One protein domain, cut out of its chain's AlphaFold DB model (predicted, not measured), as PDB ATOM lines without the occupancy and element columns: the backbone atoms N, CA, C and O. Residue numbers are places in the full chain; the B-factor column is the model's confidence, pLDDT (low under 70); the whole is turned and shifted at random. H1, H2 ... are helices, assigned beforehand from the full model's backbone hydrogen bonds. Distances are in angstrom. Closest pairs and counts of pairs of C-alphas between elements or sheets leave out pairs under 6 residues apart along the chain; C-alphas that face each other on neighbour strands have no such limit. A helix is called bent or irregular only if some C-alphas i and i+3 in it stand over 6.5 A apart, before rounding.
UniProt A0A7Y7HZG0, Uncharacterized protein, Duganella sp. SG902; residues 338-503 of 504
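What this domain is: This is residues 338 to 503 of the 504 residues of an uncharacterized protein of Duganella sp. SG902 (UniProt A0A7Y7HZG0). Eight helices stack one after another in two layers, H1, H3, H5 and H7 in one and H2, H4, H6 and H8 in the other, with a long loop reaching out around Gly 373. H3 to H7 form an up-and-down bundle, each running against the one before. The printed part has 166 residues with eight named helices, H1 to H8 in chain order, no named strand, and is all helix. It is compact, with a radius of gyration of the C-alphas of 16.2 A and spans of 47 by 36 by 23 A.

Where its parts are: H1, residues 338 to 347, begins with C-alpha 338 at (53.230, -27.828, -36.969). H2 is residues 350 to 359 and H3 residues 387 to 396. H4, residues 399 to 415, is 24.7 A long, H5, residues 417 to 433, 24.6 A, H6, residues 436 to 453, 25.4 A, and H7, residues 459 to 480, 27.1 A. H8, residues 486 to 501, ends with C-alpha 501 at (30.348, -30.628, -57.980). H5, H6 and H7 are irregular: C-alphas 418 and 421 are 7.1 A apart, 437 and 440 7.2 A, 472 and 475 7.5 A.

How they stand to each other: The closest C-alphas of the hairpin H1 and H2 are Ala 344 and Ile 353, 5.5 A. H2 touches H4 at a steep tilt of 56 degrees, closest at the C-alphas of Cys 358 and Cys 404, 4.6 A. H3 and H4 form a hairpin, with the C-alphas of Ser 394 and Arg 402 closest at 4.7 A. H5 touches H7, the same way at 6 degrees, a shallow tilt, closest at the C-alphas of Ala 424 and Leu 469, 4.4 A. H8 touches H6, closest at the C-alphas of Glu 440 and Ala 487, 5.1 A. H1 and H8 are apart. Every O i to N i+4 pair is within hydrogen-bond range in H1, H2, H3, H4 and H8; H5 has 11 of 13, H6 12 of 14, H7 14 of 18.

The domain as a whole: The two C-alphas farthest apart, of Gly 373 and Lys 482, are 50.8 A apart. The printed part has no cut; the link H2 to H3 is long, 27 residues. Mean pLDDT of the printed part is 78.9; 30 residues are under 70, among them 363 to 378.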
ATOM      1  N   PHE A 338      52.716 -27.005 -35.862       89.50
ATOM      2  CA  PHE A 338      53.230 -27.828 -36.969       89.50
ATOM      3  C   PHE A 338      54.740 -28.013 -36.902       89.50
ATOM      4  O   PHE A 338      55.237 -29.119 -37.059       89.50
ATOM      5  N   ASN A 339      55.447 -26.957 -36.543       88.81
ATOM      6  CA  ASN A 339      56.886 -26.933 -36.367       88.81
ATOM      7  C   ASN A 339      57.365 -27.870 -35.248       88.81
ATOM      8  O   ASN A 339      58.309 -28.653 -35.414       88.81
ATOM      9  N   MET A 340      56.644 -27.879 -34.128       91.12
ATOM     10  CA  MET A 340      56.860 -28.835 -33.045       91.12
ATOM     11  C   MET A 340      56.582 -30.276 -33.493       91.12
ATOM     12  O   MET A 340      57.344 -31.179 -33.138       91.12
ATOM     13  N   LEU A 341      55.530 -30.495 -34.289       93.38
ATOM     14  CA  LEU A 341      55.178 -31.811 -34.822       93.38
ATOM     15  C   LEU A 341      56.214 -32.326 -35.830       93.38
ATOM     16  O   LEU A 341      56.648 -33.468 -35.716       93.38
ATOM     17  N   THR A 342      56.667 -31.487 -36.761       92.50
ATOM     18  CA  THR A 342      57.732 -31.794 -37.727       92.50
ATOM     19  C   THR A 342      59.004 -32.232 -37.008       92.50
ATOM     20  O   THR A 342      59.587 -33.267 -37.334       92.50
ATOM     21  N   LYS A 343      59.402 -31.501 -35.960       91.62
ATOM     22  CA  LYS A 343      60.548 -31.868 -35.120       91.62
ATOM     23  C   LYS A 343      60.339 -33.207 -34.406       91.62
ATOM     24  O   LYS A 343      61.262 -34.018 -34.377       91.62
ATOM     25  N   ALA A 344      59.151 -33.454 -33.852       93.81
ATOM     26  CA  ALA A 344      58.835 -34.710 -33.172       93.81
ATOM     27  C   ALA A 344      58.851 -35.914 -34.136       93.81
ATOM     28  O   ALA A 344      59.422 -36.952 -33.804       93.81
ATOM     29  N   LEU A 345      58.313 -35.751 -35.351       94.75
ATOM     30  CA  LEU A 345      58.369 -36.742 -36.434       94.75
ATOM     31  C   LEU A 345      59.810 -37.048 -36.843       94.75
ATOM     32  O   LEU A 345      60.196 -38.213 -36.914       94.75
ATOM     33  N   PHE A 346      60.629 -36.011 -37.034       94.12
ATOM     34  CA  PHE A 346      62.049 -36.167 -37.349       94.12
ATOM     35  C   PHE A 346      62.801 -36.942 -36.255       94.12
ATOM     36  O   PHE A 346      63.621 -37.808 -36.555       94.12
ATOM     37  N   GLN A 347      62.492 -36.669 -34.984       94.75
ATOM     38  CA  GLN A 347      63.073 -37.357 -33.825       94.75
ATOM     39  C   GLN A 347      62.486 -38.757 -33.577       94.75
ATOM     40  O   GLN A 347      63.028 -39.495 -32.755       94.75
ATOM     41  N   ARG A 348      61.405 -39.134 -34.277       95.06
ATOM     42  CA  ARG A 348      60.623 -40.363 -34.050       95.06
ATOM     43  C   ARG A 348      60.148 -40.527 -32.600       95.06
ATOM     44  O   ARG A 348      60.019 -41.645 -32.101       95.06
ATOM     45  N   ASP A 349      59.872 -39.414 -31.927       95.12
ATOM     46  CA  ASP A 349      59.353 -39.404 -30.560       95.12
ATOM     47  C   ASP A 349      57.842 -39.662 -30.586       95.12
ATOM     48  O   ASP A 349      57.040 -38.740 -30.752       95.12
ATOM     49  N   LYS A 350      57.453 -40.940 -30.472       95.38
ATOM     50  CA  LYS A 350      56.052 -41.354 -30.628       95.38
ATOM     51  C   LYS A 350      55.110 -40.650 -29.652       95.38
ATOM     52  O   LYS A 350      54.040 -40.210 -30.067       95.38
ATOM     53  N   GLN A 351      55.518 -40.512 -28.391       94.75
ATOM     54  CA  GLN A 351      54.691 -39.870 -27.374       94.75
ATOM     55  C   GLN A 351      54.494 -38.391 -27.704       94.75
ATOM     56  O   GLN A 351      53.370 -37.901 -27.705       94.75
ATOM     57  N   LYS A 352      55.567 -37.689 -28.077       94.12
ATOM     58  CA  LYS A 352      55.483 -36.268 -28.415       94.12
ATOM     59  C   LYS A 352      54.678 -36.006 -29.688       94.12
ATOM     60  O   LYS A 352      53.949 -35.016 -29.746       94.12
ATOM     61  N   ILE A 353      54.782 -36.879 -30.695       95.06
ATOM     62  CA  ILE A 353      53.936 -36.817 -31.896       95.06
ATOM     63  C   ILE A 353      52.462 -36.921 -31.492       95.06
ATOM     64  O   ILE A 353      51.673 -36.071 -31.908       95.06
ATOM     65  N   ARG A 354      52.103 -37.907 -30.655       95.12
ATOM     66  CA  ARG A 354      50.740 -38.085 -30.134       95.12
ATOM     67  C   ARG A 354      50.275 -36.847 -29.374       95.12
ATOM     68  O   ARG A 354      49.270 -36.262 -29.765       95.12
ATOM     69  N   ASP A 355      51.017 -36.411 -28.360       93.38
ATOM     70  CA  ASP A 355      50.641 -35.282 -27.500       93.38
ATOM     71  C   ASP A 355      50.361 -34.016 -28.319       93.38
ATOM     72  O   ASP A 355      49.333 -33.363 -28.138       93.38
ATOM     73  N   ILE A 356      51.241 -33.692 -29.273       93.81
ATOM     74  CA  ILE A 356      51.075 -32.521 -30.137       93.81
ATOM     75  C   ILE A 356      49.886 -32.719 -31.085       93.81
ATOM     76  O   ILE A 356      49.022 -31.848 -31.161       93.81
ATOM     77  N   ALA A 357      49.820 -33.846 -31.801       93.31
ATOM     78  CA  ALA A 357      48.776 -34.103 -32.794       93.31
ATOM     79  C   ALA A 357      47.373 -34.153 -32.172       93.31
ATOM     80  O   ALA A 357      46.417 -33.653 -32.764       93.31
ATOM     81  N   CYS A 358      47.240 -34.729 -30.975       92.25
ATOM     82  CA  CYS A 358      45.971 -34.806 -30.257       92.25
ATOM     83  C   CYS A 358      45.532 -33.443 -29.716       92.25
ATOM     84  O   CYS A 358      44.331 -33.169 -29.658       92.25
ATOM     85  N   ALA A 359      46.495 -32.603 -29.326       91.25
ATOM     86  CA  ALA A 359      46.239 -31.270 -28.811       91.25
ATOM     87  C   ALA A 359      46.014 -30.229 -29.917       91.25
ATOM     88  O   ALA A 359      45.496 -29.160 -29.627       91.25
ATOM     89  N   MET A 360      46.367 -30.474 -31.183       88.56
ATOM     90  CA  MET A 360      46.091 -29.482 -32.228       88.56
ATOM     91  C   MET A 360      44.579 -29.228 -32.373       88.56
ATOM     92  O   MET A 360      43.817 -30.183 -32.554       88.56
ATOM     93  N   PRO A 361      44.123 -27.959 -32.334       79.75
ATOM     94  CA  PRO A 361      42.724 -27.646 -32.590       79.75
ATOM     95  C   PRO A 361      42.368 -27.983 -34.043       79.75
ATOM     96  O   PRO A 361      43.208 -27.835 -34.938       79.75
ATOM     97  N   LEU A 362      41.122 -28.423 -34.261       70.19
ATOM     98  CA  LEU A 362      40.583 -28.749 -35.591       70.19
ATOM     99  C   LEU A 362      40.479 -27.510 -36.486       70.19
ATOM    100  O   LEU A 362      40.730 -27.600 -37.683       70.19
ATOM    101  N   ARG A 363      40.167 -26.353 -35.890       66.69
ATOM    102  CA  ARG A 363      40.003 -25.082 -36.590       66.69
ATOM    103  C   ARG A 363      41.164 -24.138 -36.292       66.69
ATOM    104  O   ARG A 363      41.521 -23.928 -35.132       66.69
ATOM    105  N   TYR A 364      41.742 -23.565 -37.344       60.94
ATOM    106  CA  TYR A 364      42.588 -22.381 -37.250       60.94
ATOM    107  C   TYR A 364      41.747 -21.165 -37.574       60.94
ATOM    108  O   TYR A 364      41.597 -20.753 -38.725       60.94
ATOM    109  N   ASP A 365      41.173 -20.578 -36.541       54.19
ATOM    110  CA  ASP A 365      40.616 -19.246 -36.658       54.19
ATOM    111  C   ASP A 365      41.821 -18.298 -36.660       54.19
ATOM    112  O   ASP A 365      42.339 -17.894 -35.619       54.19
ATOM    113  N   GLY A 366      42.341 -18.036 -37.866       50.16
ATOM    114  CA  GLY A 366      43.571 -17.277 -38.127       50.16
ATOM    115  C   GLY A 366      43.621 -15.872 -37.512       50.16
ATOM    116  O   GLY A 366      44.634 -15.199 -37.631       50.16
ATOM    117  N   GLU A 367      42.569 -15.433 -36.828       46.66
ATOM    118  CA  GLU A 367      42.536 -14.216 -36.022       46.66
ATOM    119  C   GLU A 367      43.325 -14.320 -34.709       46.66
ATOM    120  O   GLU A 367      43.630 -13.287 -34.120       46.66
ATOM    121  N   TYR A 368      43.662 -15.520 -34.225       50.53
ATOM    122  CA  TYR A 368      43.958 -15.655 -32.796       50.53
ATOM    123  C   TYR A 368      45.335 -16.170 -32.383       50.53
ATOM    124  O   TYR A 368      45.621 -16.192 -31.184       50.53
ATOM    125  N   PHE A 369      46.167 -16.607 -33.326       50.09
ATOM    126  CA  PHE A 369      47.608 -16.747 -33.071       50.09
ATOM    127  C   PHE A 369      48.352 -15.439 -33.301       50.09
ATOM    128  O   PHE A 369      49.529 -15.331 -32.992       50.09
ATOM    129  N   SER A 370      47.655 -14.433 -33.810       47.56
ATOM    130  CA  SER A 370      48.186 -13.093 -33.889       47.56
ATOM    131  C   SER A 370      47.849 -12.367 -32.586       47.56
ATOM    132  O   SER A 370      46.705 -12.451 -32.124       47.56
ATOM    133  N   PRO A 371      48.799 -11.644 -31.966       48.53
ATOM    134  CA  PRO A 371      48.474 -10.753 -30.857       48.53
ATOM    135  C   PRO A 371      47.340  -9.805 -31.280       48.53
ATOM    136  O   PRO A 371      47.193  -9.559 -32.478       48.53
ATOM    137  N   PRO A 372      46.534  -9.250 -30.357       49.19
ATOM    138  CA  PRO A 372      45.440  -8.347 -30.714       49.19
ATOM    139  C   PRO A 372      45.903  -7.256 -31.703       49.19
ATOM    140  O   PRO A 372      46.674  -6.372 -31.335       49.19
ATOM    141  N   GLY A 373      45.462  -7.343 -32.967       55.34
ATOM    142  CA  GLY A 373      45.864  -6.439 -34.060       55.34
ATOM    143  C   GLY A 373      46.991  -6.924 -34.991       55.34
ATOM    144  O   GLY A 373      47.365  -6.190 -35.903       55.34
ATOM    145  N   GLY A 374      47.532  -8.129 -34.804       55.03
ATOM    146  CA  GLY A 374      48.484  -8.757 -35.723       55.03
ATOM    147  C   GLY A 374      47.787  -9.399 -36.925       55.03
ATOM    148  O   GLY A 374      46.674  -9.911 -36.813       55.03
ATOM    149  N   ALA A 375      48.439  -9.384 -38.091       55.09
ATOM    150  CA  ALA A 375      47.961 -10.122 -39.258       55.09
ATOM    151  C   ALA A 375      47.985 -11.634 -38.969       55.09
ATOM    152  O   ALA A 375      48.922 -12.074 -38.295       55.09
ATOM    153  N   PRO A 376      47.018 -12.425 -39.475       58.94
ATOM    154  CA  PRO A 376      47.052 -13.881 -39.388       58.94
ATOM    155  C   PRO A 376      48.431 -14.393 -39.784       58.94
ATOM    156  O   PRO A 376      48.902 -14.091 -40.884       58.94
ATOM    157  N   HIS A 377      49.091 -15.144 -38.904       60.81
ATOM    158  CA  HIS A 377      50.334 -15.805 -39.277       60.81
ATOM    159  C   HIS A 377      50.016 -16.808 -40.390       60.81
ATOM    160  O   HIS A 377      49.360 -17.828 -40.154       60.81
ATOM    161  N   SER A 378      50.428 -16.485 -41.620       64.31
ATOM    162  CA  SER A 378      50.427 -17.437 -42.724       64.31
ATOM    163  C   SER A 378      51.420 -18.535 -42.375       64.31
ATOM    164  O   SER A 378      52.587 -18.239 -42.120       64.31
ATOM    165  N   ILE A 379      50.959 -19.781 -42.349       70.62
ATOM    166  CA  ILE A 379      51.838 -20.922 -42.107       70.62
ATOM    167  C   ILE A 379      52.820 -21.003 -43.277       70.62
ATOM    168  O   ILE A 379      52.391 -21.106 -44.429       70.62
ATOM    169  N   ASP A 380      54.123 -20.932 -42.995       78.00
ATOM    170  CA  ASP A 380      55.140 -21.158 -44.018       78.00
ATOM    171  C   ASP A 380      55.032 -22.625 -44.477       78.00
ATOM    172  O   ASP A 380      55.064 -23.532 -43.641       78.00
ATOM    173  N   PRO A 381      54.889 -22.916 -45.782       79.50
ATOM    174  CA  PRO A 381      54.902 -24.289 -46.277       79.50
ATOM    175  C   PRO A 381      56.118 -25.110 -45.818       79.50
ATOM    176  O   PRO A 381      56.013 -26.334 -45.737       79.50
ATOM    177  N   ALA A 382      57.252 -24.466 -45.513       81.06
ATOM    178  CA  ALA A 382      58.446 -25.118 -44.974       81.06
ATOM    179  C   ALA A 382      58.274 -25.634 -43.532       81.06
ATOM    180  O   ALA A 382      58.983 -26.558 -43.133       81.06
ATOM    181  N   ASP A 383      57.322 -25.082 -42.778       82.00
ATOM    182  CA  ASP A 383      57.025 -25.458 -41.391       82.00
ATOM    183  C   ASP A 383      56.092 -26.682 -41.290       82.00
ATOM    184  O   ASP A 383      55.899 -27.271 -40.218       82.00
ATOM    185  N   LEU A 384      55.489 -27.087 -42.413       86.25
ATOM    186  CA  LEU A 384      54.537 -28.190 -42.455       86.25
ATOM    187  C   LEU A 384      55.243 -29.548 -42.335       86.25
ATOM    188  O   LEU A 384      56.238 -29.798 -43.022       86.25
ATOM    189  N   PRO A 385      54.705 -30.485 -41.536       89.69
ATOM    190  CA  PRO A 385      55.235 -31.838 -41.477       89.69
ATOM    191  C   PRO A 385      55.081 -32.537 -42.828       89.69
ATOM    192  O   PRO A 385      54.057 -32.416 -43.511       89.69
ATOM    193  N   ALA A 386      56.077 -33.337 -43.204       88.94
ATOM    194  CA  ALA A 386      55.984 -34.129 -44.417       88.94
ATOM    195  C   ALA A 386      54.863 -35.169 -44.272       88.94
ATOM    196  O   ALA A 386      54.884 -36.021 -43.385       88.94
ATOM    197  N   LEU A 387      53.902 -35.141 -45.200       85.88
ATOM    198  CA  LEU A 387      52.735 -36.030 -45.179       85.88
ATOM    199  C   LEU A 387      53.118 -37.509 -45.049       85.88
ATOM    200  O   LEU A 387      52.462 -38.253 -44.331       85.88
ATOM    201  N   LYS A 388      54.199 -37.935 -45.719       86.56
ATOM    202  CA  LYS A 388      54.690 -39.320 -45.658       86.56
ATOM    203  C   LYS A 388      55.013 -39.764 -44.222       86.56
ATOM    204  O   LYS A 388      54.719 -40.900 -43.882       86.56
ATOM    205  N   ASP A 389      55.559 -38.869 -43.397       92.06
ATOM    206  CA  ASP A 389      55.988 -39.188 -42.034       92.06
ATOM    207  C   ASP A 389      54.764 -39.289 -41.112       92.06
ATOM    208  O   ASP A 389      54.696 -40.173 -40.262       92.06
ATOM    209  N   LEU A 390      53.749 -38.445 -41.339       89.88
ATOM    210  CA  LEU A 390      52.451 -38.550 -40.665       89.88
ATOM    211  C   LEU A 390      51.740 -39.864 -40.999       89.88
ATOM    212  O   LEU A 390      51.259 -40.546 -40.095       89.88
ATOM    213  N   PHE A 391      51.685 -40.237 -42.281       86.06
ATOM    214  CA  PHE A 391      51.085 -41.507 -42.698       86.06
ATOM    215  C   PHE A 391      51.818 -42.697 -42.089       86.06
ATOM    216  O   PHE A 391      51.174 -43.545 -41.478       86.06
ATOM    217  N   GLN A 392      53.149 -42.709 -42.163       88.81
ATOM    218  CA  GLN A 392      53.957 -43.760 -41.556       88.81
ATOM    219  C   GLN A 392      53.694 -43.874 -40.047       88.81
ATOM    220  O   GLN A 392      53.444 -44.968 -39.547       88.81
ATOM    221  N   PHE A 393      53.680 -42.755 -39.315       91.69
ATOM    222  CA  PHE A 393      53.359 -42.773 -37.887       91.69
ATOM    223  C   PHE A 393      51.950 -43.319 -37.614       91.69
ATOM    224  O   PHE A 393      51.764 -44.114 -36.698       91.69
ATOM    225  N   SER A 394      50.960 -42.924 -38.418       87.69
ATOM    226  CA  SER A 394      49.586 -43.424 -38.314       87.69
ATOM    227  C   SER A 394      49.500 -44.936 -38.574       87.69
ATOM    228  O   SER A 394      48.739 -45.630 -37.905       87.69
ATOM    229  N   GLU A 395      50.252 -45.466 -39.536       86.88
ATOM    230  CA  GLU A 395      50.283 -46.901 -39.854       86.88
ATOM    231  C   GLU A 395      50.970 -47.730 -38.759       86.88
ATOM    232  O   GLU A 395      50.505 -48.819 -38.423       86.88
ATOM    233  N   GLU A 396      52.047 -47.205 -38.170       91.25
ATOM    234  CA  GLU A 396      52.812 -47.854 -37.096       91.25
ATOM    235  C   GLU A 396      52.224 -47.637 -35.686       91.25
ATOM    236  O   GLU A 396      52.732 -48.206 -34.709       91.25
ATOM    237  N   GLY A 397      51.233 -46.756 -35.560       89.88
ATOM    238  CA  GLY A 397      50.623 -46.331 -34.303       89.88
ATOM    239  C   GLY A 397      49.394 -47.147 -33.903       89.88
ATOM    240  O   GLY A 397      48.853 -47.951 -34.669       89.88
ATOM    241  N   ASP A 398      48.915 -46.926 -32.682       90.44
ATOM    242  CA  ASP A 398      47.658 -47.507 -32.209       90.44
ATOM    243  C   ASP A 398      46.422 -46.727 -32.721       90.44
ATOM    244  O   ASP A 398      46.502 -45.838 -33.573       90.44
ATOM    245  N   ALA A 399      45.226 -47.098 -32.253       84.38
ATOM    246  CA  ALA A 399      43.988 -46.442 -32.678       84.38
ATOM    247  C   ALA A 399      43.924 -44.951 -32.287       84.38
ATOM    248  O   ALA A 399      43.297 -44.156 -32.999       84.38
ATOM    249  N   GLU A 400      44.565 -44.567 -31.182       86.06
ATOM    250  CA  GLU A 400      44.628 -43.188 -30.711       86.06
ATOM    251  C   GLU A 400      45.584 -42.367 -31.580       86.06
ATOM    252  O   GLU A 400      45.186 -41.311 -32.080       86.06
ATOM    253  N   ASP A 401      46.772 -42.901 -31.877       89.94
ATOM    254  CA  ASP A 401      47.731 -42.295 -32.811       89.94
ATOM    255  C   ASP A 401      47.070 -41.990 -34.163       89.94
ATOM    256  O   ASP A 401      47.114 -40.858 -34.661       89.94
ATOM    257  N   ARG A 402      46.360 -42.982 -34.723       85.75
ATOM    258  CA  ARG A 402      45.591 -42.837 -35.969       85.75
ATOM    259  C   ARG A 402      44.523 -41.759 -35.871       85.75
ATOM    260  O   ARG A 402      44.265 -41.038 -36.835       85.75
ATOM    261  N   ARG A 403      43.823 -41.657 -34.739       84.56
ATOM    262  CA  ARG A 403      42.804 -40.618 -34.531       84.56
ATOM    263  C   ARG A 403      43.438 -39.228 -34.511       84.56
ATOM    264  O   ARG A 403      42.920 -38.344 -35.186       84.56
ATOM    265  N   CYS A 404      44.539 -39.046 -33.793       88.88
ATOM    266  CA  CYS A 404      45.182 -37.745 -33.648       88.88
ATOM    267  C   CYS A 404      45.858 -37.279 -34.939       88.88
ATOM    268  O   CYS A 404      45.624 -36.153 -35.375       88.88
ATOM    269  N   VAL A 405      46.587 -38.153 -35.640       88.56
ATOM    270  CA  VAL A 405      47.190 -37.789 -36.932       88.56
ATOM    271  C   VAL A 405      46.150 -37.476 -38.000       88.56
ATOM    272  O   VAL A 405      46.350 -36.542 -38.772       88.56
ATOM    273  N   ARG A 406      45.009 -38.176 -38.035       83.12
ATOM    274  CA  ARG A 406      43.926 -37.831 -38.974       83.12
ATOM    275  C   ARG A 406      43.446 -36.388 -38.808       83.12
ATOM    276  O   ARG A 406      43.182 -35.737 -39.814       83.12
ATOM    277  N   ARG A 407      43.387 -35.873 -37.574       83.38
ATOM    278  CA  ARG A 407      43.028 -34.469 -37.303       83.38
ATOM    279  C   ARG A 407      44.067 -33.499 -37.863       83.38
ATOM    280  O   ARG A 407      43.704 -32.516 -38.497       83.38
ATOM    281  N   VAL A 408      45.350 -33.810 -37.694       88.19
ATOM    282  CA  VAL A 408      46.444 -33.010 -38.267       88.19
ATOM    283  C   VAL A 408      46.407 -33.040 -39.796       88.19
ATOM    284  O   VAL A 408      46.463 -31.990 -40.426       88.19
ATOM    285  N   LEU A 409      46.298 -34.226 -40.404       85.31
ATOM    286  CA  LEU A 409      46.237 -34.386 -41.861       85.31
ATOM    287  C   LEU A 409      45.077 -33.601 -42.460       85.31
ATOM    288  O   LEU A 409      45.235 -32.953 -43.491       85.31
ATOM    289  N   TRP A 410      43.927 -33.633 -41.792       77.56
ATOM    290  CA  TRP A 410      42.778 -32.846 -42.189       77.56
ATOM    291  C   TRP A 410      43.078 -31.352 -42.209       77.56
ATOM    292  O   TRP A 410      42.859 -30.672 -43.210       77.56
ATOM    293  N   ARG A 411      43.660 -30.863 -41.120       80.06
ATOM    294  CA  ARG A 411      44.040 -29.469 -40.992       80.06
ATOM    295  C   ARG A 411      45.020 -29.033 -42.080       80.06
ATOM    296  O   ARG A 411      44.827 -27.990 -42.692       80.06
ATOM    297  N   LEU A 412      46.013 -29.867 -42.396       82.31
ATOM    298  CA  LEU A 412      46.935 -29.624 -43.512       82.31
ATOM    299  C   LEU A 412      46.203 -29.524 -44.853       82.31
ATOM    300  O   LEU A 412      46.531 -28.667 -45.670       82.31
ATOM    301  N   ILE A 413      45.193 -30.368 -45.074       77.19
ATOM    302  CA  ILE A 413      44.376 -30.325 -46.291       77.19
ATOM    303  C   ILE A 413      43.551 -29.048 -46.368       77.19
ATOM    304  O   ILE A 413      43.304 -28.603 -47.479       77.19
ATOM    305  N   ILE A 414      43.131 -28.450 -45.253       73.31
ATOM    306  CA  ILE A 414      42.393 -27.179 -45.238       73.31
ATOM    307  C   ILE A 414      43.336 -25.975 -45.374       73.31
ATOM    308  O   ILE A 414      43.072 -25.058 -46.152       73.31
ATOM    309  N   GLU A 415      44.451 -25.968 -44.652       73.56
ATOM    310  CA  GLU A 415      45.262 -24.761 -44.453       73.56
ATOM    311  C   GLU A 415      46.410 -24.609 -45.451       73.56
ATOM    312  O   GLU A 415      46.889 -23.495 -45.653       73.56
ATOM    313  N   ALA A 416      46.839 -25.687 -46.111       76.00
ATOM    314  CA  ALA A 416      47.996 -25.669 -47.002       76.00
ATOM    315  C   ALA A 416      47.609 -26.021 -48.450       76.00
ATOM    316  O   ALA A 416      47.704 -27.187 -48.840       76.00
ATOM    317  N   PRO A 417      47.221 -25.038 -49.291       69.38
ATOM    318  CA  PRO A 417      46.752 -25.277 -50.660       69.38
ATOM    319  C   PRO A 417      47.687 -26.135 -51.515       69.38
ATOM    320  O   PRO A 417      47.243 -27.003 -52.262       69.38
ATOM    321  N   THR A 418      48.995 -25.935 -51.370       68.88
ATOM    322  CA  THR A 418      50.020 -26.672 -52.117       68.88
ATOM    323  C   THR A 418      50.169 -28.124 -51.653       68.88
ATOM    324  O   THR A 418      50.497 -28.991 -52.461       68.88
ATOM    325  N   ALA A 419      49.886 -28.417 -50.380       67.00
ATOM    326  CA  ALA A 419      49.896 -29.770 -49.823       67.00
ATOM    327  C   ALA A 419      48.530 -30.473 -49.942       67.00
ATOM    328  O   ALA A 419      48.461 -31.702 -49.869       67.00
ATOM    329  N   ALA A 420      47.454 -29.711 -50.156       68.44
ATOM    330  CA  ALA A 420      46.080 -30.175 -50.031       68.44
ATOM    331  C   ALA A 420      45.700 -31.269 -51.032       68.44
ATOM    332  O   ALA A 420      45.057 -32.234 -50.636       68.44
ATOM    333  N   GLN A 421      46.120 -31.179 -52.299       71.25
ATOM    334  CA  GLN A 421      45.760 -32.183 -53.311       71.25
ATOM    335  C   GLN A 421      46.379 -33.556 -52.987       71.25
ATOM    336  O   GLN A 421      45.667 -34.546 -52.844       71.25
ATOM    337  N   THR A 422      47.703 -33.599 -52.800       74.12
ATOM    338  CA  THR A 422      48.434 -34.840 -52.480       74.12
ATOM    339  C   THR A 422      48.040 -35.382 -51.104       74.12
ATOM    340  O   THR A 422      47.956 -36.595 -50.912       74.12
ATOM    341  N   GLY A 423      47.794 -34.494 -50.136       71.88
ATOM    342  CA  GLY A 423      47.311 -34.856 -48.806       71.88
ATOM    343  C   GLY A 423      45.913 -35.455 -48.835       71.88
ATOM    344  O   GLY A 423      45.690 -36.476 -48.190       71.88
ATOM    345  N   ALA A 424      44.997 -34.874 -49.611       74.69
ATOM    346  CA  ALA A 424      43.627 -35.353 -49.741       74.69
ATOM    347  C   ALA A 424      43.558 -36.725 -50.418       74.69
ATOM    348  O   ALA A 424      42.877 -37.605 -49.895       74.69
ATOM    349  N   ASP A 425      44.306 -36.935 -51.507       75.50
ATOM    350  CA  ASP A 425      44.360 -38.237 -52.185       75.50
ATOM    351  C   ASP A 425      44.863 -39.332 -51.221       75.50
ATOM    352  O   ASP A 425      44.180 -40.336 -51.005       75.50
ATOM    353  N   LYS A 426      45.997 -39.104 -50.541       74.19
ATOM    354  CA  LYS A 426      46.562 -40.075 -49.585       74.19
ATOM    355  C   LYS A 426      45.712 -40.277 -48.333       74.19
ATOM    356  O   LYS A 426      45.620 -41.393 -47.831       74.19
ATOM    357  N   LEU A 427      45.086 -39.222 -47.805       75.25
ATOM    358  CA  LEU A 427      44.174 -39.357 -46.668       75.25
ATOM    359  C   LEU A 427      42.957 -40.189 -47.068       75.25
ATOM    360  O   LEU A 427      42.517 -41.042 -46.301       75.25
ATOM    361  N   GLY A 428      42.436 -39.978 -48.273       73.31
ATOM    362  CA  GLY A 428      41.360 -40.787 -48.815       73.31
ATOM    363  C   GLY A 428      41.759 -42.259 -48.994       73.31
ATOM    364  O   GLY A 428      40.975 -43.140 -48.641       73.31
ATOM    365  N   GLU A 429      42.980 -42.545 -49.459       78.38
ATOM    366  CA  GLU A 429      43.536 -43.908 -49.525       78.38
ATOM    367  C   GLU A 429      43.680 -44.547 -48.136       78.38
ATOM    368  O   GLU A 429      43.226 -45.675 -47.930       78.38
ATOM    369  N   LEU A 430      44.231 -43.816 -47.162       72.69
ATOM    370  CA  LEU A 430      44.351 -44.270 -45.772       72.69
ATOM    371  C   LEU A 430      42.973 -44.589 -45.177       72.69
ATOM    372  O   LEU A 430      42.774 -45.609 -44.527       72.69
ATOM    373  N   LEU A 431      41.984 -43.724 -45.402       74.00
ATOM    374  CA  LEU A 431      40.625 -43.950 -44.921       74.00
ATOM    375  C   LEU A 431      39.972 -45.163 -45.610       74.00
ATOM    376  O   LEU A 431      39.202 -45.885 -44.968       74.00
ATOM    377  N   ALA A 432      40.295 -45.414 -46.880       76.69
ATOM    378  CA  ALA A 432      39.815 -46.574 -47.624       76.69
ATOM    379  C   ALA A 432      40.466 -47.893 -47.167       76.69
ATOM    380  O   ALA A 432      39.811 -48.932 -47.240       76.69
ATOM    381  N   SER A 433      41.711 -47.863 -46.675       75.75
ATOM    382  CA  SER A 433      42.451 -49.058 -46.236       75.75
ATOM    383  C   SER A 433      42.094 -49.537 -44.825       75.75
ATOM    384  O   SER A 433      42.359 -50.687 -44.477       75.75
ATOM    385  N   LEU A 434      41.471 -48.685 -44.008       70.00
ATOM    386  CA  LEU A 434      41.061 -49.047 -42.652       70.00
ATOM    387  C   LEU A 434      40.009 -50.189 -42.639       70.00
ATOM    388  O   LEU A 434      39.169 -50.253 -43.544       70.00
ATOM    389  N   PRO A 435      39.932 -51.001 -41.567       76.44
ATOM    390  CA  PRO A 435      38.991 -52.122 -41.444       76.44
ATOM    391  C   PRO A 435      37.501 -51.744 -41.618       76.44
ATOM    392  O   PRO A 435      37.114 -50.618 -41.276       76.44
ATOM    393  N   PRO A 436      36.637 -52.635 -42.149       71.38
ATOM    394  CA  PRO A 436      35.211 -52.351 -42.364       71.38
ATOM    395  C   PRO A 436      34.413 -52.028 -41.093       71.38
ATOM    396  O   PRO A 436      33.465 -51.254 -41.151       71.38
ATOM    397  N   ASP A 437      34.790 -52.578 -39.944       76.88
ATOM    398  CA  ASP A 437      34.171 -52.315 -38.639       76.88
ATOM    399  C   ASP A 437      34.431 -50.886 -38.129       76.88
ATOM    400  O   ASP A 437      33.621 -50.336 -37.384       76.88
ATOM    401  N   GLU A 438      35.476 -50.213 -38.621       75.25
ATOM    402  CA  GLU A 438      35.702 -48.785 -38.367       75.25
ATOM    403  C   GLU A 438      34.928 -47.865 -39.340       75.25
ATOM    404  O   GLU A 438      34.938 -46.642 -39.186       75.25
ATOM    405  N   LEU A 439      34.279 -48.405 -40.384       71.12
ATOM    406  CA  LEU A 439      33.731 -47.633 -41.514       71.12
ATOM    407  C   LEU A 439      32.624 -46.645 -41.114       71.12
ATOM    408  O   LEU A 439      32.540 -45.556 -41.680       71.12
ATOM    409  N   GLU A 440      31.809 -46.986 -40.117       72.12
ATOM    410  CA  GLU A 440      30.760 -46.098 -39.602       72.12
ATOM    411  C   GLU A 440      31.351 -44.831 -38.965       72.12
ATOM    412  O   GLU A 440      30.964 -43.720 -39.334       72.12
ATOM    413  N   HIS A 441      32.363 -44.978 -38.103       70.31
ATOM    414  CA  HIS A 441      33.076 -43.841 -37.513       70.31
ATOM    415  C   HIS A 441      33.816 -43.018 -38.576       70.31
ATOM    416  O   HIS A 441      33.829 -41.790 -38.503       70.31
ATOM    417  N   LYS A 442      34.383 -43.664 -39.606       74.00
ATOM    418  CA  LYS A 442      35.044 -42.961 -40.723       74.00
ATOM    419  C   LYS A 442      34.093 -42.020 -41.448       74.00
ATOM    420  O   LYS A 442      34.449 -40.878 -41.715       74.00
ATOM    421  N   ILE A 443      32.898 -42.503 -41.775       75.50
ATOM    422  CA  ILE A 443      31.925 -41.750 -42.567       75.50
ATOM    423  C   ILE A 443      31.340 -40.586 -41.771       75.50
ATOM    424  O   ILE A 443      31.127 -39.518 -42.341       75.50
ATOM    425  N   LEU A 444      31.118 -40.771 -40.467       71.75
ATOM    426  CA  LEU A 444      30.700 -39.683 -39.585       71.75
ATOM    427  C   LEU A 444      31.781 -38.603 -39.481       71.75
ATOM    428  O   LEU A 444      31.458 -37.436 -39.671       71.75
ATOM    429  N   ASN A 445      33.052 -38.990 -39.321       68.88
ATOM    430  CA  ASN A 445      34.160 -38.036 -39.342       68.88
ATOM    431  C   ASN A 445      34.196 -37.280 -40.680       68.88
ATOM    432  O   ASN A 445      34.122 -36.064 -40.683       68.88
ATOM    433  N   ILE A 446      34.200 -37.963 -41.834       74.00
ATOM    434  CA  ILE A 446      34.193 -37.296 -43.156       74.00
ATOM    435  C   ILE A 446      33.013 -36.320 -43.306       74.00
ATOM    436  O   ILE A 446      33.144 -35.281 -43.948       74.00
ATOM    437  N   HIS A 447      31.855 -36.643 -42.730       75.12
ATOM    438  CA  HIS A 447      30.683 -35.776 -42.783       75.12
ATOM    439  C   HIS A 447      30.814 -34.512 -41.924       75.12
ATOM    440  O   HIS A 447      30.399 -33.448 -42.372       75.12
ATOM    441  N   GLU A 448      31.404 -34.610 -40.734       69.88
ATOM    442  CA  GLU A 448      31.738 -33.455 -39.891       69.88
ATOM    443  C   GLU A 448      32.755 -32.548 -40.600       69.88
ATOM    444  O   GLU A 448      32.528 -31.353 -40.775       69.88
ATOM    445  N   LEU A 449      33.808 -33.160 -41.146       68.56
ATOM    446  CA  LEU A 449      34.861 -32.497 -41.916       68.56
ATOM    447  C   LEU A 449      34.301 -31.744 -43.137       68.56
ATOM    448  O   LEU A 449      34.703 -30.627 -43.458       68.56
ATOM    449  N   LEU A 450      33.298 -32.315 -43.801       72.94
ATOM    450  CA  LEU A 450      32.579 -31.648 -44.882       72.94
ATOM    451  C   LEU A 450      31.882 -30.350 -44.471       72.94
ATOM    452  O   LEU A 450      31.732 -29.471 -45.317       72.94
ATOM    453  N   GLY A 451      31.416 -30.261 -43.226       72.25
ATOM    454  CA  GLY A 451      30.838 -29.038 -42.682       72.25
ATOM    455  C   GLY A 451      31.887 -27.941 -42.501       72.25
ATOM    456  O   GLY A 451      31.580 -26.771 -42.702       72.25
ATOM    457  N   GLU A 452      33.135 -28.303 -42.196       69.69
ATOM    458  CA  GLU A 452      34.233 -27.343 -42.037       69.69
ATOM    459  C   GLU A 452      34.730 -26.784 -43.373       69.69
ATOM    460  O   GLU A 452      34.947 -25.576 -43.478       69.69
ATOM    461  N   LEU A 453      34.852 -27.619 -44.417       71.44
ATOM    462  CA  LEU A 453      35.227 -27.147 -45.761       71.44
ATOM    463  C   LEU A 453      34.265 -26.075 -46.294       71.44
ATOM    464  O   LEU A 453      34.688 -25.198 -47.041       71.44
ATOM    465  N   ASP A 454      32.998 -26.102 -45.876       71.44
ATOM    466  CA  ASP A 454      32.000 -25.093 -46.259       71.44
ATOM    467  C   ASP A 454      32.239 -23.724 -45.653       71.44
ATOM    468  O   ASP A 454      31.685 -22.731 -46.123       71.44
ATOM    469  N   THR A 455      33.054 -23.671 -44.605       67.06
ATOM    470  CA  THR A 455      33.450 -22.417 -43.975       67.06
ATOM    471  C   THR A 455      34.634 -21.761 -44.685       67.06
ATOM    472  O   THR A 455      34.966 -20.622 -44.359       67.06
ATOM    473  N   LEU A 456      35.254 -22.436 -45.666       67.19
ATOM    474  CA  LEU A 456      36.322 -21.844 -46.464       67.19
ATOM    475  C   LEU A 456      35.777 -20.763 -47.396       67.19
ATOM    476  O   LEU A 456      34.746 -20.916 -48.050       67.19
ATOM    477  N   THR A 457      36.512 -19.657 -47.475       64.81
ATOM    478  CA  THR A 457      36.151 -18.485 -48.279       64.81
ATOM    479  C   THR A 457      36.262 -18.734 -49.785       64.81
ATOM    480  O   THR A 457      35.493 -18.142 -50.543       64.81
ATOM    481  N   ASP A 458      37.153 -19.629 -50.233       78.62
ATOM    482  CA  ASP A 458      37.244 -20.062 -51.634       78.62
ATOM    483  C   ASP A 458      36.541 -21.408 -51.850       78.62
ATOM    484  O   ASP A 458      37.080 -22.496 -51.628       78.62
ATOM    485  N   ARG A 459      35.305 -21.316 -52.338       76.94
ATOM    486  CA  ARG A 459      34.453 -22.468 -52.620       76.94
ATOM    487  C   ARG A 459      35.037 -23.405 -53.682       76.94
ATOM    488  O   ARG A 459      34.852 -24.612 -53.576       76.94
ATOM    489  N   LYS A 460      35.721 -22.887 -54.708       80.62
ATOM    490  CA  LYS A 460      36.223 -23.718 -55.815       80.62
ATOM    491  C   LYS A 460      37.372 -24.604 -55.346       80.62
ATOM    492  O   LYS A 460      37.434 -25.786 -55.678       80.62
ATOM    493  N   ASP A 461      38.260 -24.027 -54.552       76.06
ATOM    494  CA  ASP A 461      39.379 -24.736 -53.947       76.06
ATOM    495  C   ASP A 461      38.896 -25.787 -52.927       76.06
ATOM    496  O   ASP A 461      39.307 -26.948 -52.983       76.06
ATOM    497  N   ALA A 462      37.917 -25.440 -52.084       76.69
ATOM    498  CA  ALA A 462      37.271 -26.396 -51.179       76.69
ATOM    499  C   ALA A 462      36.654 -27.596 -51.929       76.69
ATOM    500  O   ALA A 462      36.827 -28.750 -51.528       76.69
ATOM    501  N   GLU A 463      35.977 -27.342 -53.053       79.31
ATOM    502  CA  GLU A 463      35.375 -28.379 -53.899       79.31
ATOM    503  C   GLU A 463      36.428 -29.301 -54.537       79.31
ATOM    504  O   GLU A 463      36.256 -30.525 -54.556       79.31
ATOM    505  N   GLN A 464      37.544 -28.743 -55.015       81.06
ATOM    506  CA  GLN A 464      38.641 -29.521 -55.590       81.06
ATOM    507  C   GLN A 464      39.287 -30.450 -54.551       81.06
ATOM    508  O   GLN A 464      39.492 -31.640 -54.822       81.06
ATOM    509  N   ARG A 465      39.549 -29.934 -53.346       78.38
ATOM    510  CA  ARG A 465      40.121 -30.700 -52.227       78.38
ATOM    511  C   ARG A 465      39.174 -31.797 -51.755       78.38
ATOM    512  O   ARG A 465      39.595 -32.932 -51.527       78.38
ATOM    513  N   LEU A 466      37.879 -31.495 -51.691       79.38
ATOM    514  CA  LEU A 466      36.864 -32.485 -51.363       79.38
ATOM    515  C   LEU A 466      36.819 -33.623 -52.388       79.38
ATOM    516  O   LEU A 466      36.737 -34.797 -52.024       79.38
ATOM    517  N   SER A 467      36.860 -33.281 -53.675       82.00
ATOM    518  CA  SER A 467      36.842 -34.268 -54.755       82.00
ATOM    519  C   SER A 467      38.028 -35.230 -54.656       82.00
ATOM    520  O   SER A 467      37.843 -36.441 -54.787       82.00
ATOM    521  N   ALA A 468      39.221 -34.706 -54.357       81.25
ATOM    522  CA  ALA A 468      40.427 -35.498 -54.121       81.25
ATOM    523  C   ALA A 468      40.255 -36.473 -52.942       81.25
ATOM    524  O   ALA A 468      40.451 -37.676 -53.096       81.25
ATOM    525  N   LEU A 469      39.757 -35.979 -51.802       80.56
ATOM    526  CA  LEU A 469      39.530 -36.784 -50.597       80.56
ATOM    527  C   LEU A 469      38.509 -37.912 -50.812       80.56
ATOM    528  O   LEU A 469      38.697 -39.039 -50.357       80.56
ATOM    529  N   VAL A 470      37.389 -37.605 -51.471       83.31
ATOM    530  CA  VAL A 470      36.246 -38.524 -51.593       83.31
ATOM    531  C   VAL A 470      36.470 -39.580 -52.670       83.31
ATOM    532  O   VAL A 470      35.945 -40.687 -52.548       83.31
ATOM    533  N   ARG A 471      37.241 -39.274 -53.720       87.50
ATOM    534  CA  ARG A 471      37.476 -40.175 -54.858       87.50
ATOM    535  C   ARG A 471      37.889 -41.601 -54.452       87.50
ATOM    536  O   ARG A 471      37.196 -42.527 -54.884       87.50
ATOM    537  N   PRO A 472      38.928 -41.823 -53.626       83.38
ATOM    538  CA  PRO A 472      39.313 -43.172 -53.193       83.38
ATOM    539  C   PRO A 472      38.269 -43.841 -52.280       83.38
ATOM    540  O   PRO A 472      38.213 -45.065 -52.195       83.38
ATOM    541  N   LEU A 473      37.381 -43.065 -51.649       82.31
ATOM    542  CA  LEU A 473      36.346 -43.556 -50.732       82.31
ATOM    543  C   LEU A 473      35.037 -43.950 -51.422       82.31
ATOM    544  O   LEU A 473      34.175 -44.574 -50.795       82.31
ATOM    545  N   LEU A 474      34.865 -43.617 -52.705       88.12
ATOM    546  CA  LEU A 474      33.619 -43.848 -53.441       88.12
ATOM    547  C   LEU A 474      33.082 -45.289 -53.345       88.12
ATOM    548  O   LEU A 474      31.871 -45.428 -53.148       88.12
ATOM    549  N   PRO A 475      33.896 -46.362 -53.454       88.25
ATOM    550  CA  PRO A 475      33.387 -47.728 -53.323       88.25
ATOM    551  C   PRO A 475      32.781 -47.996 -51.939       88.25
ATOM    552  O   PRO A 475      31.648 -48.467 -51.842       88.25
ATOM    553  N   ALA A 476      33.493 -47.617 -50.874       82.06
ATOM    554  CA  ALA A 476      33.066 -47.831 -49.494       82.06
ATOM    555  C   ALA A 476      31.838 -46.978 -49.125       82.06
ATOM    556  O   ALA A 476      30.916 -47.457 -48.461       82.06
ATOM    557  N   LEU A 477      31.781 -45.733 -49.609       84.81
ATOM    558  CA  LEU A 477      30.625 -44.849 -49.436       84.81
ATOM    559  C   LEU A 477      29.382 -45.402 -50.139       84.81
ATOM    560  O   LEU A 477      28.298 -45.390 -49.558       84.81
ATOM    561  N   ARG A 478      29.525 -45.913 -51.370       91.31
ATOM    562  CA  ARG A 478      28.416 -46.527 -52.124       91.31
ATOM    563  C   ARG A 478      27.891 -47.780 -51.443       91.31
ATOM    564  O   ARG A 478      26.678 -47.972 -51.412       91.31
ATOM    565  N   GLU A 479      28.777 -48.604 -50.894       85.31
ATOM    566  CA  GLU A 479      28.372 -49.790 -50.145       85.31
ATOM    567  C   GLU A 479      27.638 -49.396 -48.861       85.31
ATOM    568  O   GLU A 479      26.515 -49.837 -48.622       85.31
ATOM    569  N   THR A 480      28.202 -48.461 -48.093       83.38
ATOM    570  CA  THR A 480      27.599 -48.007 -46.833       83.38
ATOM    571  C   THR A 480      26.251 -47.318 -47.043       83.38
ATOM    572  O   THR A 480      25.318 -47.482 -46.257       83.38
ATOM    573  N   ALA A 481      26.096 -46.580 -48.143       88.94
ATOM    574  CA  ALA A 481      24.855 -45.894 -48.485       88.94
ATOM    575  C   ALA A 481      23.656 -46.843 -48.675       88.94
ATOM    576  O   ALA A 481      22.515 -46.371 -48.631       88.94
ATOM    577  N   LYS A 482      23.870 -48.156 -48.854       90.44
ATOM    578  CA  LYS A 482      22.798 -49.160 -48.987       90.44
ATOM    579  C   LYS A 482      22.097 -49.477 -47.661       90.44
ATOM    580  O   LYS A 482      20.954 -49.929 -47.676       90.44
ATOM    581  N   PHE A 483      22.735 -49.205 -46.522       88.75
ATOM    582  CA  PHE A 483      22.186 -49.524 -45.201       88.75
ATOM    583  C   PHE A 483      21.235 -48.432 -44.672       88.75
ATOM    584  O   PHE A 483      21.025 -47.384 -45.288       88.75
ATOM    585  N   LYS A 484      20.605 -48.686 -43.519       88.94
ATOM    586  CA  LYS A 484      19.713 -47.743 -42.814       88.94
ATOM    587  C   LYS A 484      20.311 -47.307 -41.471       88.94
ATOM    588  O   LYS A 484      19.642 -47.365 -40.446       88.94
ATOM    589  N   THR A 485      21.573 -46.893 -41.489       85.75
ATOM    590  CA  THR A 485      22.316 -46.411 -40.312       85.75
ATOM    591  C   THR A 485      22.593 -44.903 -40.413       85.75
ATOM    592  O   THR A 485      22.465 -44.328 -41.504       85.75
ATOM    593  N   PRO A 486      22.979 -44.230 -39.313       81.75
ATOM    594  CA  PRO A 486      23.476 -42.854 -39.360       81.75
ATOM    595  C   PRO A 486      24.625 -42.673 -40.361       81.75
ATOM    596  O   PRO A 486      24.577 -41.749 -41.177       81.75
ATOM    597  N   ALA A 487      25.585 -43.607 -40.405       79.50
ATOM    598  CA  ALA A 487      26.647 -43.599 -41.412       79.50
ATOM    599  C   ALA A 487      26.112 -43.687 -42.848       79.50
ATOM    600  O   ALA A 487      26.587 -42.968 -43.720       79.50
ATOM    601  N   ALA A 488      25.079 -44.489 -43.121       84.19
ATOM    602  CA  ALA A 488      24.486 -44.539 -44.457       84.19
ATOM    603  C   ALA A 488      23.884 -43.187 -44.886       84.19
ATOM    604  O   ALA A 488      23.977 -42.808 -46.056       84.19
ATOM    605  N   LYS A 489      23.290 -42.430 -43.949       86.50
ATOM    606  CA  LYS A 489      22.781 -41.071 -44.211       86.50
ATOM    607  C   LYS A 489      23.926 -40.106 -44.537       86.50
ATOM    608  O   LYS A 489      23.835 -39.392 -45.534       86.50
ATOM    609  N   ALA A 490      24.996 -40.127 -43.745       84.12
ATOM    610  CA  ALA A 490      26.201 -39.334 -43.980       84.12
ATOM    611  C   ALA A 490      26.879 -39.690 -45.320       84.12
ATOM    612  O   ALA A 490      27.175 -38.798 -46.112       84.12
ATOM    613  N   ALA A 491      27.006 -40.979 -45.655       84.62
ATOM    614  CA  ALA A 491      27.551 -41.444 -46.932       84.62
ATOM    615  C   ALA A 491      26.758 -40.917 -48.136       84.62
ATOM    616  O   ALA A 491      27.340 -40.451 -49.114       84.62
ATOM    617  N   ARG A 492      25.419 -40.939 -48.061       90.06
ATOM    618  CA  ARG A 492      24.555 -40.355 -49.101       90.06
ATOM    619  C   ARG A 492      24.743 -38.845 -49.214       90.06
ATOM    620  O   ARG A 492      24.767 -38.338 -50.330       90.06
ATOM    621  N   ALA A 493      24.891 -38.136 -48.094       87.00
ATOM    622  CA  ALA A 493      25.165 -36.700 -48.105       87.00
ATOM    623  C   ALA A 493      26.502 -36.390 -48.802       87.00
ATOM    624  O   ALA A 493      26.530 -35.553 -49.703       87.00
ATOM    625  N   ILE A 494      27.568 -37.131 -48.468       84.25
ATOM    626  CA  ILE A 494      28.892 -37.019 -49.103       84.25
ATOM    627  C   ILE A 494      28.796 -37.277 -50.618       84.25
ATOM    628  O   ILE A 494      29.249 -36.456 -51.413       84.25
ATOM    629  N   LEU A 495      28.156 -38.381 -51.027       87.69
ATOM    630  CA  LEU A 495      28.004 -38.757 -52.441       87.69
ATOM    631  C   LEU A 495      27.170 -37.747 -53.244       87.69
ATOM    632  O   LEU A 495      27.500 -37.428 -54.387       87.69
ATOM    633  N   ASN A 496      26.079 -37.234 -52.670       87.69
ATOM    634  CA  ASN A 496      25.248 -36.221 -53.324       87.69
ATOM    635  C   ASN A 496      26.029 -34.925 -53.540       87.69
ATOM    636  O   ASN A 496      25.939 -34.315 -54.608       87.69
ATOM    637  N   ARG A 497      26.830 -34.538 -52.547       82.00
ATOM    638  CA  ARG A 497      27.698 -33.371 -52.628       82.00
ATOM    639  C   ARG A 497      28.745 -33.542 -53.725       82.00
ATOM    640  O   ARG A 497      28.771 -32.741 -54.653       82.00
ATOM    641  N   SER A 498      29.512 -34.636 -53.715       81.31
ATOM    642  CA  SER A 498      30.529 -34.901 -54.744       81.31
ATOM    643  C   SER A 498      29.949 -34.933 -56.166       81.31
ATOM    644  O   SER A 498      30.569 -34.430 -57.099       81.31
ATOM    645  N   ASN A 499      28.736 -35.474 -56.343       80.69
ATOM    646  CA  ASN A 499      28.057 -35.524 -57.644       80.69
ATOM    647  C   ASN A 499      27.548 -34.160 -58.126       80.69
ATOM    648  O   ASN A 499      27.452 -33.938 -59.333       80.69
ATOM    649  N   THR A 500      27.186 -33.266 -57.204       74.62
ATOM    650  CA  THR A 500      26.750 -31.904 -57.547       74.62
ATOM    651  C   THR A 500      27.924 -31.085 -58.085       74.62
ATOM    652  O   THR A 500      27.739 -30.296 -59.006       74.62
ATOM    653  N   HIS A 501      29.133 -31.337 -57.576       64.56
ATOM    654  CA  HIS A 501      30.348 -30.628 -57.980       64.56
ATOM    655  C   HIS A 501      31.018 -31.202 -59.232       64.56
ATOM    656  O   HIS A 501      31.596 -30.449 -59.994       64.56
ATOM    657  N   ALA A 502      30.868 -32.500 -59.527       59.72
ATOM    658  CA  ALA A 502      31.394 -33.100 -60.762       59.72
ATOM    659  C   ALA A 502      30.723 -32.596 -62.065       59.72
ATOM    660  O   ALA A 502      31.100 -33.025 -63.153       59.72
ATOM    661  N   LYS A 503      29.686 -31.753 -61.959       53.66
ATOM    662  CA  LYS A 503      28.957 -31.153 -63.091       53.66
ATOM    663  C   LYS A 503      29.402 -29.721 -63.428       53.66
ATOM    664  O   LYS A 503      28.885 -29.172 -64.401       53.66
TER     665      LYS A 503